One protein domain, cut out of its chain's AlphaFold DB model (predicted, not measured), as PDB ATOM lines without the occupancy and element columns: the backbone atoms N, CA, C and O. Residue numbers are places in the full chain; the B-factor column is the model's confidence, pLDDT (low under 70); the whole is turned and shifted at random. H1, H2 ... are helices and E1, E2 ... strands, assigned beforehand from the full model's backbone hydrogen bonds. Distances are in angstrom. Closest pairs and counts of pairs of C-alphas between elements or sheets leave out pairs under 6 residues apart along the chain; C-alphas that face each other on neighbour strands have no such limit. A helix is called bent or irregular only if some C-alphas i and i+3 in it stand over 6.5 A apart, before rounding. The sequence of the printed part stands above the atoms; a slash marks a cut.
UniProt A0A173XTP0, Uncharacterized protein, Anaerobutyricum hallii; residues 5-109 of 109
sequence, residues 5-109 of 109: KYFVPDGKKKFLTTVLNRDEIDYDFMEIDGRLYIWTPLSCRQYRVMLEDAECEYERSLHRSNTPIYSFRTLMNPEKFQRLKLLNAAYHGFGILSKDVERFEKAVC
ATOM      1  N   LYS A   5      41.894  55.479  -1.974       94.06
ATOM      2  CA  LYS A   5      42.793  55.202  -0.853       94.06
ATOM      3  C   LYS A   5      42.056  55.352   0.476       94.06
ATOM      4  O   LYS A   5      41.432  56.386   0.721       94.06
ATOM      5  N   TYR A   6      42.205  54.368   1.352       94.12
ATOM      6  CA  TYR A   6      41.670  54.382   2.710       94.12
ATOM      7  C   TYR A   6      42.714  53.939   3.730       94.12
ATOM      8  O   TYR A   6      43.582  53.133   3.419       94.12
ATOM      9  N   PHE A   7      42.639  54.476   4.948       93.44
ATOM     10  CA  PHE A   7      43.486  54.047   6.061       93.44
ATOM     11  C   PHE A   7      43.029  52.691   6.602       93.44
ATOM     12  O   PHE A   7      41.825  52.480   6.789       93.44
ATOM     13  N   VAL A   8      43.983  51.808   6.878       92.88
ATOM     14  CA  VAL A   8      43.761  50.479   7.446       92.88
ATOM     15  C   VAL A   8      44.176  50.499   8.914       92.88
ATOM     16  O   VAL A   8      45.356  50.699   9.192       92.88
ATOM     17  N   PRO A   9      43.245  50.270   9.856       90.19
ATOM     18  CA  PRO A   9      43.596  50.167  11.264       90.19
ATOM     19  C   PRO A   9      44.539  48.992  11.539       90.19
ATOM     20  O   PRO A   9      44.457  47.939  10.893       90.19
ATOM     21  N   ASP A  10      45.389  49.157  12.546       87.00
ATOM     22  CA  ASP A  10      46.353  48.137  12.948       87.00
ATOM     23  C   ASP A  10      45.661  46.814  13.299       87.00
ATOM     24  O   ASP A  10      44.555  46.767  13.841       87.00
ATOM     25  N   GLY A  11      46.291  45.702  12.915       85.12
ATOM     26  CA  GLY A  11      45.749  44.356  13.124       85.12
ATOM     27  C   GLY A  11      44.546  43.985  12.243       85.12
ATOM     28  O   GLY A  11      44.158  42.817  12.224       85.12
ATOM     29  N   LYS A  12      43.972  44.912  11.458       88.44
ATOM     30  CA  LYS A  12      42.810  44.625  10.592       88.44
ATOM     31  C   LYS A  12      43.167  44.112   9.198       88.44
ATOM     32  O   LYS A  12      42.299  43.539   8.545       88.44
ATOM     33  N   LYS A  13      44.428  44.237   8.760       91.56
ATOM     34  CA  LYS A  13      44.893  43.823   7.417       91.56
ATOM     35  C   LYS A  13      44.417  42.417   7.033       91.56
ATOM     36  O   LYS A  13      43.770  42.258   6.006       91.56
ATOM     37  N   LYS A  14      44.682  41.420   7.888       92.75
ATOM     38  CA  LYS A  14      44.328  40.011   7.642       92.75
ATOM     39  C   LYS A  14      42.829  39.826   7.394       92.75
ATOM     40  O   LYS A  14      42.444  39.128   6.465       92.75
ATOM     41  N   PHE A  15      41.992  40.463   8.206       92.25
ATOM     42  CA  PHE A  15      40.538  40.321   8.127       92.25
ATOM     43  C   PHE A  15      39.952  41.062   6.926       92.25
ATOM     44  O   PHE A  15      39.056  40.540   6.267       92.25
ATOM     45  N   LEU A  16      40.503  42.231   6.584       91.94
ATOM     46  CA  LEU A  16      40.126  42.943   5.362       91.94
ATOM     47  C   LEU A  16      40.459  42.110   4.124       91.94
ATOM     48  O   LEU A  16      39.606  41.968   3.256       91.94
ATOM     49  N   THR A  17      41.648  41.501   4.072       92.69
ATOM     50  CA  THR A  17      42.040  40.575   2.999       92.69
ATOM     51  C   THR A  17      41.056  39.415   2.859       92.69
ATOM     52  O   THR A  17      40.630  39.121   1.746       92.69
ATOM     53  N   THR A  18      40.642  38.785   3.965       91.12
ATOM     54  CA  THR A  18      39.639  37.706   3.931       91.12
ATOM     55  C   THR A  18      38.324  38.172   3.306       91.12
ATOM     56  O   THR A  18      37.796  37.499   2.424       91.12
ATOM     57  N   VAL A  19      37.806  39.326   3.733       91.00
ATOM     58  CA  VAL A  19      36.533  39.870   3.236       91.00
ATOM     59  C   VAL A  19      36.628  40.263   1.761       91.00
ATOM     60  O   VAL A  19      35.725  39.951   0.989       91.00
ATOM     61  N   LEU A  20      37.721  40.912   1.361       92.25
ATOM     62  CA  LEU A  20      37.951  41.349  -0.015       92.25
ATOM     63  C   LEU A  20      38.099  40.172  -0.977       92.25
ATOM     64  O   LEU A  20      37.476  40.180  -2.032       92.25
ATOM     65  N   ASN A  21      38.861  39.146  -0.589       92.38
ATOM     66  CA  ASN A  21      39.005  37.928  -1.384       92.38
ATOM     67  C   ASN A  21      37.665  37.185  -1.510       92.38
ATOM     68  O   ASN A  21      37.329  36.722  -2.592       92.38
ATOM     69  N   ARG A  22      36.889  37.092  -0.418       88.88
ATOM     70  CA  ARG A  22      35.557  36.457  -0.411       88.88
ATOM     71  C   ARG A  22      34.585  37.149  -1.365       88.88
ATOM     72  O   ARG A  22      33.787  36.478  -2.007       88.88
ATOM     73  N   ASP A  23      34.620  38.477  -1.401       87.50
ATOM     74  CA  ASP A  23      33.706  39.287  -2.207       87.50
ATOM     75  C   ASP A  23      34.279  39.629  -3.599       87.50
ATOM     76  O   ASP A  23      33.661  40.411  -4.317       87.50
ATOM     77  N   GLU A  24      35.431  39.049  -3.971       90.69
ATOM     78  CA  GLU A  24      36.121  39.244  -5.258       90.69
ATOM     79  C   GLU A  24      36.356  40.728  -5.602       90.69
ATOM     80  O   GLU A  24      36.182  41.180  -6.732       90.69
ATOM     81  N   ILE A  25      36.730  41.519  -4.593       92.06
ATOM     82  CA  ILE A  25      36.984  42.954  -4.742       92.06
ATOM     83  C   ILE A  25      38.477  43.176  -4.957       92.06
ATOM     84  O   ILE A  25      39.276  42.779  -4.115       92.06
ATOM     85  N   ASP A  26      38.843  43.901  -6.012       93.00
ATOM     86  CA  ASP A  26      40.229  44.316  -6.241       93.00
ATOM     87  C   ASP A  26      40.756  45.202  -5.104       93.00
ATOM     88  O   ASP A  26      40.090  46.144  -4.645       93.00
ATOM     89  N   TYR A  27      41.988  44.945  -4.674       94.62
ATOM     90  CA  TYR A  27      42.673  45.804  -3.721       94.62
ATOM     91  C   TYR A  27      44.187  45.784  -3.883       94.62
ATOM     92  O   TYR A  27      44.766  44.820  -4.374       94.62
ATOM     93  N   ASP A  28      44.821  46.843  -3.387       94.50
ATOM     94  CA  ASP A  28      46.266  46.910  -3.201       94.50
ATOM     95  C   ASP A  28      46.599  47.562  -1.854       94.50
ATOM     96  O   ASP A  28      45.972  48.549  -1.456       94.50
ATOM     97  N   PHE A  29      47.567  47.004  -1.132       94.38
ATOM     98  CA  PHE A  29      48.009  47.538   0.155       94.38
ATOM     99  C   PHE A  29      49.294  48.331  -0.019       94.38
ATOM    100  O   PHE A  29      50.258  47.856  -0.607       94.38
ATOM    101  N   MET A  30      49.339  49.508   0.592       94.50
ATOM    102  CA  MET A  30      50.493  50.391   0.527       94.50
ATOM    103  C   MET A  30      50.797  50.954   1.907       94.50
ATOM    104  O   MET A  30      49.902  51.448   2.592       94.50
ATOM    105  N   GLU A  31      52.060  50.900   2.306       93.56
ATOM    106  CA  GLU A  31      52.532  51.501   3.549       93.56
ATOM    107  C   GLU A  31      53.165  52.864   3.260       93.56
ATOM    108  O   GLU A  31      53.976  52.997   2.344       93.56
ATOM    109  N   ILE A  32      52.747  53.892   3.999       92.62
ATOM    110  CA  ILE A  32      53.236  55.270   3.861       92.62
ATOM    111  C   ILE A  32      53.436  55.822   5.269       92.62
ATOM    112  O   ILE A  32      52.488  55.836   6.053       92.62
ATOM    113  N   ASP A  33      54.654  56.261   5.586       91.50
ATOM    114  CA  ASP A  33      55.026  56.832   6.890       91.50
ATOM    115  C   ASP A  33      54.638  55.935   8.087       91.50
ATOM    116  O   ASP A  33      54.092  56.400   9.089       91.50
ATOM    117  N   GLY A  34      54.856  54.621   7.958       89.56
ATOM    118  CA  GLY A  34      54.514  53.626   8.986       89.56
ATOM    119  C   GLY A  34      53.010  53.385   9.163       89.56
ATOM    120  O   GLY A  34      52.593  52.765  10.139       89.56
ATOM    121  N   ARG A  35      52.171  53.890   8.250       92.88
ATOM    122  CA  ARG A  35      50.719  53.679   8.246       92.88
ATOM    123  C   ARG A  35      50.311  52.836   7.056       92.88
ATOM    124  O   ARG A  35      50.697  53.112   5.919       92.88
ATOM    125  N   LEU A  36      49.459  51.850   7.310       94.31
ATOM    126  CA  LEU A  36      48.920  51.000   6.263       94.31
ATOM    127  C   LEU A  36      47.698  51.647   5.604       94.31
ATOM    128  O   LEU A  36      46.760  52.103   6.262       94.31
ATOM    129  N   TYR A  37      47.692  51.647   4.279       95.00
ATOM    130  CA  TYR A  37      46.584  52.085   3.449       95.00
ATOM    131  C   TYR A  37      46.174  50.983   2.479       95.00
ATOM    132  O   TYR A  37      46.964  50.105   2.135       95.00
ATOM    133  N   ILE A  38      44.930  51.059   2.019       95.06
ATOM    134  CA  ILE A  38      44.377  50.180   0.997       95.06
ATOM    135  C   ILE A  38      43.773  50.997  -0.139       95.06
ATOM    136  O   ILE A  38      43.024  51.952   0.090       95.06
ATOM    137  N   TRP A  39      44.109  50.613  -1.361       95.31
ATOM    138  CA  TRP A  39      43.488  51.072  -2.591       95.31
ATOM    139  C   TRP A  39      42.438  50.060  -3.010       95.31
ATOM    140  O   TRP A  39      42.735  48.880  -3.099       95.31
ATOM    141  N   THR A  40      41.204  50.499  -3.227       93.62
ATOM    142  CA  THR A  40      40.098  49.606  -3.601       93.62
ATOM    143  C   THR A  40      39.044  50.382  -4.399       93.62
ATOM    144  O   THR A  40      38.920  51.600  -4.209       93.62
ATOM    145  N   PRO A  41      38.266  49.752  -5.301       93.56
ATOM    146  CA  PRO A  41      37.239  50.445  -6.077       93.56
ATOM    147  C   PRO A  41      35.961  50.757  -5.266       93.56
ATOM    148  O   PRO A  41      34.962  51.210  -5.831       93.56
ATOM    149  N   LEU A  42      35.974  50.547  -3.943       92.62
ATOM    150  CA  LEU A  42      34.850  50.814  -3.046       92.62
ATOM    151  C   LEU A  42      34.618  52.311  -2.793       92.62
ATOM    152  O   LEU A  42      35.536  53.124  -2.699       92.62
ATOM    153  N   SER A  43      33.350  52.686  -2.617       92.25
ATOM    154  CA  SER A  43      32.968  53.991  -2.066       92.25
ATOM    155  C   SER A  43      33.236  54.072  -0.558       92.25
ATOM    156  O   SER A  43      33.320  53.054   0.123       92.25
ATOM    157  N   CYS A  44      33.257  55.281   0.020       90.19
ATOM    158  CA  CYS A  44      33.482  55.452   1.462       90.19
ATOM    159  C   CYS A  44      32.429  54.719   2.311       90.19
ATOM    160  O   CYS A  44      32.739  54.209   3.386       90.19
ATOM    161  N   ARG A  45      31.180  54.645   1.824       89.69
ATOM    162  CA  ARG A  45      30.102  53.901   2.490       89.69
ATOM    163  C   ARG A  45      30.369  52.397   2.458       89.69
ATOM    164  O   ARG A  45      30.231  51.752   3.491       89.69
ATOM    165  N   GLN A  46      30.768  51.862   1.305       90.56
ATOM    166  CA  GLN A  46      31.113  50.445   1.160       90.56
ATOM    167  C   GLN A  46      32.362  50.083   1.967       90.56
ATOM    168  O   GLN A  46      32.360  49.063   2.639       90.56
ATOM    169  N   TYR A  47      33.373  50.952   1.998       91.56
ATOM    170  CA  TYR A  47      34.568  50.748   2.814       91.56
ATOM    171  C   TYR A  47      34.239  50.639   4.310       91.56
ATOM    172  O   TYR A  47      34.749  49.762   4.997       91.56
ATOM    173  N   ARG A  48      33.322  51.471   4.826       90.69
ATOM    174  CA  ARG A  48      32.850  51.341   6.219       90.69
ATOM    175  C   ARG A  48      32.125  50.021   6.475       90.69
ATOM    176  O   ARG A  48      32.299  49.447   7.539       90.69
ATOM    177  N   VAL A  49      31.315  49.552   5.522       90.62
ATOM    178  CA  VAL A  49      30.672  48.227   5.618       90.62
ATOM    179  C   VAL A  49      31.729  47.122   5.625       90.62
ATOM    180  O   VAL A  49      31.631  46.198   6.416       90.62
ATOM    181  N   MET A  50      32.765  47.243   4.798       90.81
ATOM    182  CA  MET A  50      33.867  46.284   4.746       90.81
ATOM    183  C   MET A  50      34.678  46.247   6.049       90.81
ATOM    184  O   MET A  50      35.047  45.170   6.501       90.81
ATOM    185  N   LEU A  51      34.936  47.400   6.677       91.88
ATOM    186  CA  LEU A  51      35.578  47.450   7.996       91.88
ATOM    187  C   LEU A  51      34.745  46.732   9.064       91.88
ATOM    188  O   LEU A  51      35.297  46.005   9.883       91.88
ATOM    189  N   GLU A  52      33.427  46.911   9.033       91.19
ATOM    190  CA  GLU A  52      32.498  46.227   9.935       91.19
ATOM    191  C   GLU A  52      32.482  44.707   9.690       91.19
ATOM    192  O   GLU A  52      32.516  43.926  10.639       91.19
ATOM    193  N   ASP A  53      32.522  44.270   8.431       89.25
ATOM    194  CA  ASP A  53      32.645  42.847   8.093       89.25
ATOM    195  C   ASP A  53      33.991  42.269   8.563       89.25
ATOM    196  O   ASP A  53      34.046  41.155   9.080       89.25
ATOM    197  N   ALA A  54      35.079  43.034   8.456       91.44
ATOM    198  CA  ALA A  54      36.386  42.628   8.969       91.44
ATOM    199  C   ALA A  54      36.427  42.576  10.508       91.44
ATOM    200  O   ALA A  54      37.170  41.784  11.083       91.44
ATOM    201  N   GLU A  55      35.635  43.398  11.197       91.06
ATOM    202  CA  GLU A  55      35.411  43.268  12.641       91.06
ATOM    203  C   GLU A  55      34.661  41.984  12.990       91.06
ATOM    204  O   GLU A  55      35.057  41.308  13.937       91.06
ATOM    205  N   CYS A  56      33.661  41.602  12.196       90.50
ATOM    206  CA  CYS A  56      32.961  40.331  12.373       90.50
ATOM    207  C   CYS A  56      33.913  39.136  12.216       90.50
ATOM    208  O   CYS A  56      33.904  38.229  13.045       90.50
ATOM    209  N   GLU A  57      34.780  39.149  11.199       89.38
ATOM    210  CA  GLU A  57      35.799  38.104  11.009       89.38
ATOM    211  C   GLU A  57      36.857  38.109  12.127       89.38
ATOM    212  O   GLU A  57      37.354  37.054  12.526       89.38
ATOM    213  N   TYR A  58      37.188  39.285  12.672       90.56
ATOM    214  CA  TYR A  58      38.059  39.392  13.841       90.56
ATOM    215  C   TYR A  58      37.435  38.722  15.065       90.56
ATOM    216  O   TYR A  58      38.071  37.838  15.638       90.56
ATOM    217  N   GLU A  59      36.200  39.073  15.435       88.75
ATOM    218  CA  GLU A  59      35.519  38.441  16.572       88.75
ATOM    219  C   GLU A  59      35.351  36.937  16.335       88.75
ATOM    220  O   GLU A  59      35.673  36.141  17.213       88.75
ATOM    221  N   ARG A  60      34.985  36.525  15.114       88.62
ATOM    222  CA  ARG A  60      34.898  35.109  14.731       88.62
ATOM    223  C   ARG A  60      36.194  34.362  15.039       88.62
ATOM    224  O   ARG A  60      36.140  33.257  15.571       88.62
ATOM    225  N   SER A  61      37.345  34.972  14.749       86.56
ATOM    226  CA  SER A  61      38.659  34.375  15.010       86.56
ATOM    227  C   SER A  61      39.009  34.246  16.498       86.56
ATOM    228  O   SER A  61      39.866  33.435  16.846       86.56
ATOM    229  N   LEU A  62      38.344  35.001  17.381       86.31
ATOM    230  CA  LEU A  62      38.503  34.873  18.832       86.31
ATOM    231  C   LEU A  62      37.744  33.656  19.384       86.31
ATOM    232  O   LEU A  62      38.126  33.103  20.418       86.31
ATOM    233  N   HIS A  63      36.688  33.206  18.699       80.31
ATOM    234  CA  HIS A  63      35.884  32.067  19.131       80.31
ATOM    235  C   HIS A  63      36.410  30.744  18.562       80.31
ATOM    236  O   HIS A  63      36.548  30.562  17.354       80.31
ATOM    237  N   ARG A  64      36.614  29.749  19.438       74.81
ATOM    238  CA  ARG A  64      37.119  28.413  19.054       74.81
ATOM    239  C   ARG A  64      36.227  27.666  18.061       74.81
ATOM    240  O   ARG A  64      36.723  26.845  17.302       74.81
ATOM    241  N   SER A  65      34.922  27.928  18.080       75.56
ATOM    242  CA  SER A  65      33.947  27.265  17.211       75.56
ATOM    243  C   SER A  65      33.954  27.788  15.773       75.56
ATOM    244  O   SER A  65      33.294  27.200  14.919       75.56
ATOM    245  N   ASN A  66      34.668  28.888  15.494       79.12
ATOM    246  CA  ASN A  66      34.668  29.571  14.197       79.12
ATOM    247  C   ASN A  66      33.249  29.905  13.680       79.12
ATOM    248  O   ASN A  66      33.022  29.978  12.467       79.12
ATOM    249  N   THR A  67      32.291  30.071  14.599       85.06
ATOM    250  CA  THR A  67      30.892  30.388  14.296       85.06
ATOM    251  C   THR A  67      30.828  31.730  13.564       85.06
ATOM    252  O   THR A  67      31.459  32.682  14.023       85.06
ATOM    253  N   PRO A  68      30.089  31.846  12.445       86.56
ATOM    254  CA  PRO A  68      29.979  33.106  11.721       86.56
ATOM    255  C   PRO A  68      29.383  34.191  12.619       86.56
ATOM    256  O   PRO A  68      28.409  33.942  13.325       86.56
ATOM    257  N   ILE A  69      29.961  35.388  12.576       89.25
ATOM    258  CA  ILE A  69      29.475  36.561  13.307       89.25
ATOM    259  C   ILE A  69      28.935  37.568  12.306       89.25
ATOM    260  O   ILE A  69      29.544  37.791  11.259       89.25
ATOM    261  N   TYR A  70      27.795  38.175  12.624       89.75
ATOM    262  CA  TYR A  70      27.163  39.180  11.779       89.75
ATOM    263  C   TYR A  70      26.880  40.464  12.552       89.75
ATOM    264  O   TYR A  70      26.441  40.442  13.701       89.75
ATOM    265  N   SER A  71      27.098  41.601  11.895       90.19
ATOM    266  CA  SER A  71      26.696  42.910  12.404       90.19
ATOM    267  C   SER A  71      25.185  43.115  12.313       90.19
ATOM    268  O   SER A  71      24.508  42.507  11.473       90.19
ATOM    269  N   PHE A  72      24.651  44.053  13.098       87.44
ATOM    270  CA  PHE A  72      23.236  44.433  13.041       87.44
ATOM    271  C   PHE A  72      22.823  44.829  11.620       87.44
ATOM    272  O   PHE A  72      21.797  44.394  11.107       87.44
ATOM    273  N   ARG A  73      23.660  45.611  10.928       86.81
ATOM    274  CA  ARG A  73      23.395  46.032   9.545       86.81
ATOM    275  C   ARG A  73      23.281  44.845   8.589       86.81
ATOM    276  O   ARG A  73      22.488  44.909   7.651       86.81
ATOM    277  N   THR A  74      24.081  43.804   8.798       87.31
ATOM    278  CA  THR A  74      24.039  42.589   7.981       87.31
ATOM    279  C   THR A  74      22.759  41.800   8.242       87.31
ATOM    280  O   THR A  74      22.124  41.380   7.283       87.31
ATOM    281  N   LEU A  75      22.332  41.680   9.502       85.88
ATOM    282  CA  LEU A  75      21.065  41.031   9.870       85.88
ATOM    283  C   LEU A  75      19.841  41.780   9.320       85.88
ATOM    284  O   LEU A  75      18.879  41.153   8.885       85.88
ATOM    285  N   MET A  76      19.899  43.113   9.261       86.19
ATOM    286  CA  MET A  76      18.836  43.952   8.692       86.19
ATOM    287  C   MET A  76      18.835  44.012   7.153       86.19
ATOM    288  O   MET A  76      17.966  44.665   6.575       86.19
ATOM    289  N   ASN A  77      19.794  43.376   6.470       87.62
ATOM    290  CA  ASN A  77      19.839  43.286   5.009       87.62
ATOM    291  C   ASN A  77      19.585  41.830   4.568       87.62
ATOM    292  O   ASN A  77      20.520  41.024   4.586       87.62
ATOM    293  N   PRO A  78      18.355  41.493   4.131       85.69
ATOM    294  CA  PRO A  78      17.981  40.119   3.800       85.69
ATOM    295  C   PRO A  78      18.861  39.488   2.717       85.69
ATOM    296  O   PRO A  78      19.262  38.334   2.853       85.69
ATOM    297  N   GLU A  79      19.206  40.245   1.673       87.50
ATOM    298  CA  GLU A  79      20.016  39.752   0.554       87.50
ATOM    299  C   GLU A  79      21.430  39.390   1.013       87.50
ATOM    300  O   GLU A  79      21.927  38.289   0.760       87.50
ATOM    301  N   LYS A  80      22.072  40.302   1.756       86.31
ATOM    302  CA  LYS A  80      23.420  40.075   2.289       86.31
ATOM    303  C   LYS A  80      23.425  38.914   3.282       86.31
ATOM    304  O   LYS A  80      24.329  38.078   3.235       86.31
ATOM    305  N   PHE A  81      22.421  38.843   4.155       87.25
ATOM    306  CA  PHE A  81      22.298  37.775   5.139       87.25
ATOM    307  C   PHE A  81      22.118  36.406   4.480       87.25
ATOM    308  O   PHE A  81      22.837  35.472   4.828       87.25
ATOM    309  N   GLN A  82      21.226  36.281   3.493       86.31
ATOM    310  CA  GLN A  82      21.042  35.023   2.766       86.31
ATOM    311  C   GLN A  82      22.328  34.584   2.061       86.31
ATOM    312  O   GLN A  82      22.731  33.430   2.204       86.31
ATOM    313  N   ARG A  83      23.026  35.503   1.381       88.75
ATOM    314  CA  ARG A  83      24.317  35.211   0.738       88.75
ATOM    315  C   ARG A  83      25.342  34.672   1.739       88.75
ATOM    316  O   ARG A  83      25.981  33.656   1.484       88.75
ATOM    317  N   LEU A  84      25.488  35.325   2.893       86.19
ATOM    318  CA  LEU A  84      26.439  34.905   3.931       86.19
ATOM    319  C   LEU A  84      26.029  33.603   4.623       86.19
ATOM    320  O   LEU A  84      26.897  32.801   4.969       86.19
ATOM    321  N   LYS A  85      24.725  33.365   4.782       85.69
ATOM    322  CA  LYS A  85      24.185  32.106   5.299       85.69
ATOM    323  C   LYS A  85      24.502  30.940   4.363       85.69
ATOM    324  O   LYS A  85      24.869  29.881   4.851       85.69
ATOM    325  N   LEU A  86      24.415  31.142   3.048       86.44
ATOM    326  CA  LEU A  86      24.812  30.135   2.057       86.44
ATOM    327  C   LEU A  86      26.322  29.864   2.105       86.44
ATOM    328  O   LEU A  86      26.732  28.708   2.140       86.44
ATOM    329  N   LEU A  87      27.145  30.914   2.191       85.50
ATOM    330  CA  LEU A  87      28.603  30.778   2.315       85.50
ATOM    331  C   LEU A  87      29.032  30.064   3.605       85.50
ATOM    332  O   LEU A  87      30.039  29.365   3.618       85.50
ATOM    333  N   ASN A  88      28.266  30.219   4.686       83.81
ATOM    334  CA  ASN A  88      28.525  29.582   5.977       83.81
ATOM    335  C   ASN A  88      27.523  28.456   6.288       83.81
ATOM    336  O   ASN A  88      27.268  28.181   7.459       83.81
ATOM    337  N   ALA A  89      26.968  27.786   5.272       79.62
ATOM    338  CA  ALA A  89      25.916  26.775   5.449       79.62
ATOM    339  C   ALA A  89      26.337  25.575   6.320       79.62
ATOM    340  O   ALA A  89      25.483  24.891   6.878       79.62
ATOM    341  N   ALA A  90      27.644  25.347   6.479       80.06
ATOM    342  CA  ALA A  90      28.193  24.340   7.386       80.06
ATOM    343  C   ALA A  90      27.936  24.641   8.878       80.06
ATOM    344  O   ALA A  90      28.125  23.764   9.718       80.06
ATOM    345  N   TYR A  91      27.520  25.862   9.227       81.31
ATOM    346  CA  TYR A  91      27.277  26.285  10.603       81.31
ATOM    347  C   TYR A  91      25.777  26.377  10.895       81.31
ATOM    348  O   TYR A  91      25.025  27.058  10.201       81.31
ATOM    349  N   HIS A  92      25.345  25.736  11.984       77.12
ATOM    350  CA  HIS A  92      23.941  25.718  12.415       77.12
ATOM    351  C   HIS A  92      23.498  26.971  13.189       77.12
ATOM    352  O   HIS A  92      22.342  27.066  13.593       77.12
ATOM    353  N   GLY A  93      24.388  27.940  13.397       81.38
ATOM    354  CA  GLY A  93      24.097  29.167  14.129       81.38
ATOM    355  C   GLY A  93      25.034  30.300  13.737       81.38
ATOM    356  O   GLY A  93      26.030  30.087  13.044       81.38
ATOM    357  N   PHE A  94      24.704  31.505  14.188       87.50
ATOM    358  CA  PHE A  94      25.526  32.696  14.021       87.50
ATOM    359  C   PHE A  94      25.600  33.475  15.332       87.50
ATOM    360  O   PHE A  94      24.661  33.465  16.124       87.50
ATOM    361  N   GLY A  95      26.732  34.134  15.556       86.38
ATOM    362  CA  GLY A  95      26.891  35.141  16.594       86.38
ATOM    363  C   GLY A  95      26.503  36.521  16.075       86.38
ATOM    364  O   GLY A  95      26.479  36.774  14.867       86.38
ATOM    365  N   ILE A  96      26.224  37.426  17.002       87.62
ATOM    366  CA  ILE A  96      26.023  38.844  16.709       87.62
ATOM    367  C   ILE A  96      27.290  39.572  17.127       87.62
ATOM    368  O   ILE A  96      27.880  39.238  18.152       87.62
ATOM    369  N   LEU A  97      27.719  40.535  16.316       88.69
ATOM    370  CA  LEU A  97      28.869  41.372  16.631       88.69
ATOM    371  C   LEU A  97      28.662  42.034  17.999       88.69
ATOM    372  O   LEU A  97      27.626  42.662  18.225       88.69
ATOM    373  N   SER A  98      29.638  41.916  18.896       86.38
ATOM    374  CA  SER A  98      29.473  42.242  20.322       86.38
ATOM    375  C   SER A  98      28.964  43.670  20.558       86.38
ATOM    376  O   SER A  98      28.090  43.902  21.390       86.38
ATOM    377  N   LYS A  99      29.445  44.634  19.761       87.69
ATOM    378  CA  LYS A  99      29.028  46.050  19.824       87.69
ATOM    379  C   LYS A  99      27.567  46.304  19.420       87.69
ATOM    380  O   LYS A  99      27.022  47.364  19.711       87.69
ATOM    381  N   ASP A 100      26.967  45.364  18.697       86.75
ATOM    382  CA  ASP A 100      25.631  45.460  18.115       86.75
ATOM    383  C   ASP A 100      24.584  44.646  18.896       86.75
ATOM    384  O   ASP A 100      23.395  44.759  18.593       86.75
ATOM    385  N   VAL A 101      24.994  43.864  19.904       84.88
ATOM    386  CA  VAL A 101      24.105  42.990  20.693       84.88
ATOM    387  C   VAL A 101      22.973  43.784  21.340       84.88
ATOM    388  O   VAL A 101      21.811  43.512  21.054       84.88
ATOM    389  N   GLU A 102      23.285  44.832  22.108       83.19
ATOM    390  CA  GLU A 102      22.261  45.657  22.774       83.19
ATOM    391  C   GLU A 102      21.268  46.277  21.784       83.19
ATOM    392  O   GLU A 102      20.080  46.442  22.067       83.19
ATOM    393  N   ARG A 103      21.762  46.666  20.603       84.06
ATOM    394  CA  ARG A 103      20.934  47.270  19.561       84.06
ATOM    395  C   ARG A 103      20.009  46.240  18.928       84.06
ATOM    396  O   ARG A 103      18.872  46.576  18.606       84.06
ATOM    397  N   PHE A 104      20.503  45.024  18.727       81.81
ATOM    398  CA  PHE A 104      19.711  43.924  18.207       81.81
ATOM    399  C   PHE A 104      18.641  43.489  19.210       81.81
ATOM    400  O   PHE A 104      17.479  43.387  18.830       81.81
ATOM    401  N   GLU A 105      18.993  43.325  20.484       82.81
ATOM    402  CA  GLU A 105      18.042  42.968  21.543       82.81
ATOM    403  C   GLU A 105      16.891  43.978  21.633       82.81
ATOM    404  O   GLU A 105      15.730  43.584  21.637       82.81
ATOM    405  N   LYS A 106      17.189  45.283  21.582       82.81
ATOM    406  CA  LYS A 106      16.167  46.349  21.551       82.81
ATOM    407  C   LYS A 106      15.296  46.372  20.293       82.81
ATOM    408  O   LYS A 106      14.273  47.044  20.293       82.81
ATOM    409  N   ALA A 107      15.737  45.760  19.198       79.94
ATOM    410  CA  ALA A 107      14.978  45.721  17.951       79.94
ATOM    411  C   ALA A 107      14.062  44.492  17.855       79.94
ATOM    412  O   ALA A 107      13.175  44.470  17.003       79.94
ATOM    413  N   VAL A 108      14.313  43.467  18.677       72.56
ATOM    414  CA  VAL A 108      13.599  42.183  18.662       72.56
ATOM    415  C   VAL A 108      12.666  42.024  19.872       72.56
ATOM    416  O   VAL A 108      11.651  41.341  19.736       72.56
ATOM    417  N   CYS A 109      12.981  42.648  21.015       54.12
ATOM    418  CA  CYS A 109      12.078  42.800  22.168       54.12
ATOM    419  C   CYS A 109      11.117  43.978  21.984       54.12
ATOM    420  O   CYS A 109       9.943  43.823  22.388       54.12
TER     421      CYS A 109
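Overview. This is residues 5 to 109 of the 109 residues of an uncharacterized protein of Anaerobutyricum hallii (UniProt A0A173XTP0). Two lobes lie end to end along the longest axis: at one end a small antiparallel sheet, E1 E3 E2, with H1 over one face and the long helix H2 packed on H1, at the other a looser group of the shorter helices H3, H4 and H5. H2 runs through the middle of the length, and its first residues, 44 to 48, only graze the sheet. The 105 printed residues hold five named helices and three named strands, in the order E1 H1 E2 E3 H2 H3 H4 H5; the class is mixed, helices and strands. The whole is compact, with a radius of gyration of the C-alphas of 14.5 A, yet elongated, spanning 47 by 28 by 27 A.

Along the chain. In the sheet, E1 is residues 5 to 7, from C-alpha 5 at (42.793, 55.202, -0.853), E3 is residues 35 to 40, 16.4 A long, and E2 is residues 28 to 32, 13.0 A long. H1, residues 13 to 22, measures 14.2 A. H2, residues 44 to 62, measures 27.4 A and begins with C-alpha 44 at (33.482, 55.452, 1.462). H3 is residues 72 to 75, and H4, residues 78 to 87, measures 14.2 A. H5, residues 98 to 108, measures 16.0 A and ends with C-alpha 108 at (13.599, 42.183, 18.662); it is irregular, with C-alphas 99 and 102 7.4 A apart.

Arrangement. E3 is the inner strand. It is antiparallel to E1, with N 6 and O 38 2.8 A apart, within hydrogen-bond range, and forms a hairpin with E2, where N 30 and O 37 are 2.9 A apart. E1, H1 and E2 form a split strand-helix-strand unit, two strands running the same way with E3 between them; its crossover is right-handed. H1 is on the sheet at a height over the sheet of 11.0 A and runs along the strands, at 6 degrees to E3 on the local plane. H2 touches H1 with residues 50 to 58 alone, the closest C-alphas being those of Phe 15 and Ala 54, 4.8 A; their tilt of 73 degrees is only just about perpendicular. H2 and H3 are near each other. H3 touches H5, the closest C-alphas being those of Phe 72 and Asp 100, 5.7 A. H3 and H4 only just touch, with 3 pairs of C-alphas within 8 A, and only at the corner by their link; the closest C-alphas are those of Thr 74 and Phe 81, 5.9 A. H4 and H5 are apart. Every O i to N i+4 pair is within hydrogen-bond range in H1, H2 and H4, and 5 of 7 are in H5; H3 is too short for such a pair.

Size, cuts and confidence. The two C-alphas farthest apart, those of Asp 33 and Cys 109, are 47.7 A from each other. The printed part has no cut and no long link. Residues 69 to 70 pair with residues 95 to 96, parallel. The mean pLDDT of the printed part is 88.0, and residue 109, the chain's last, is under 70.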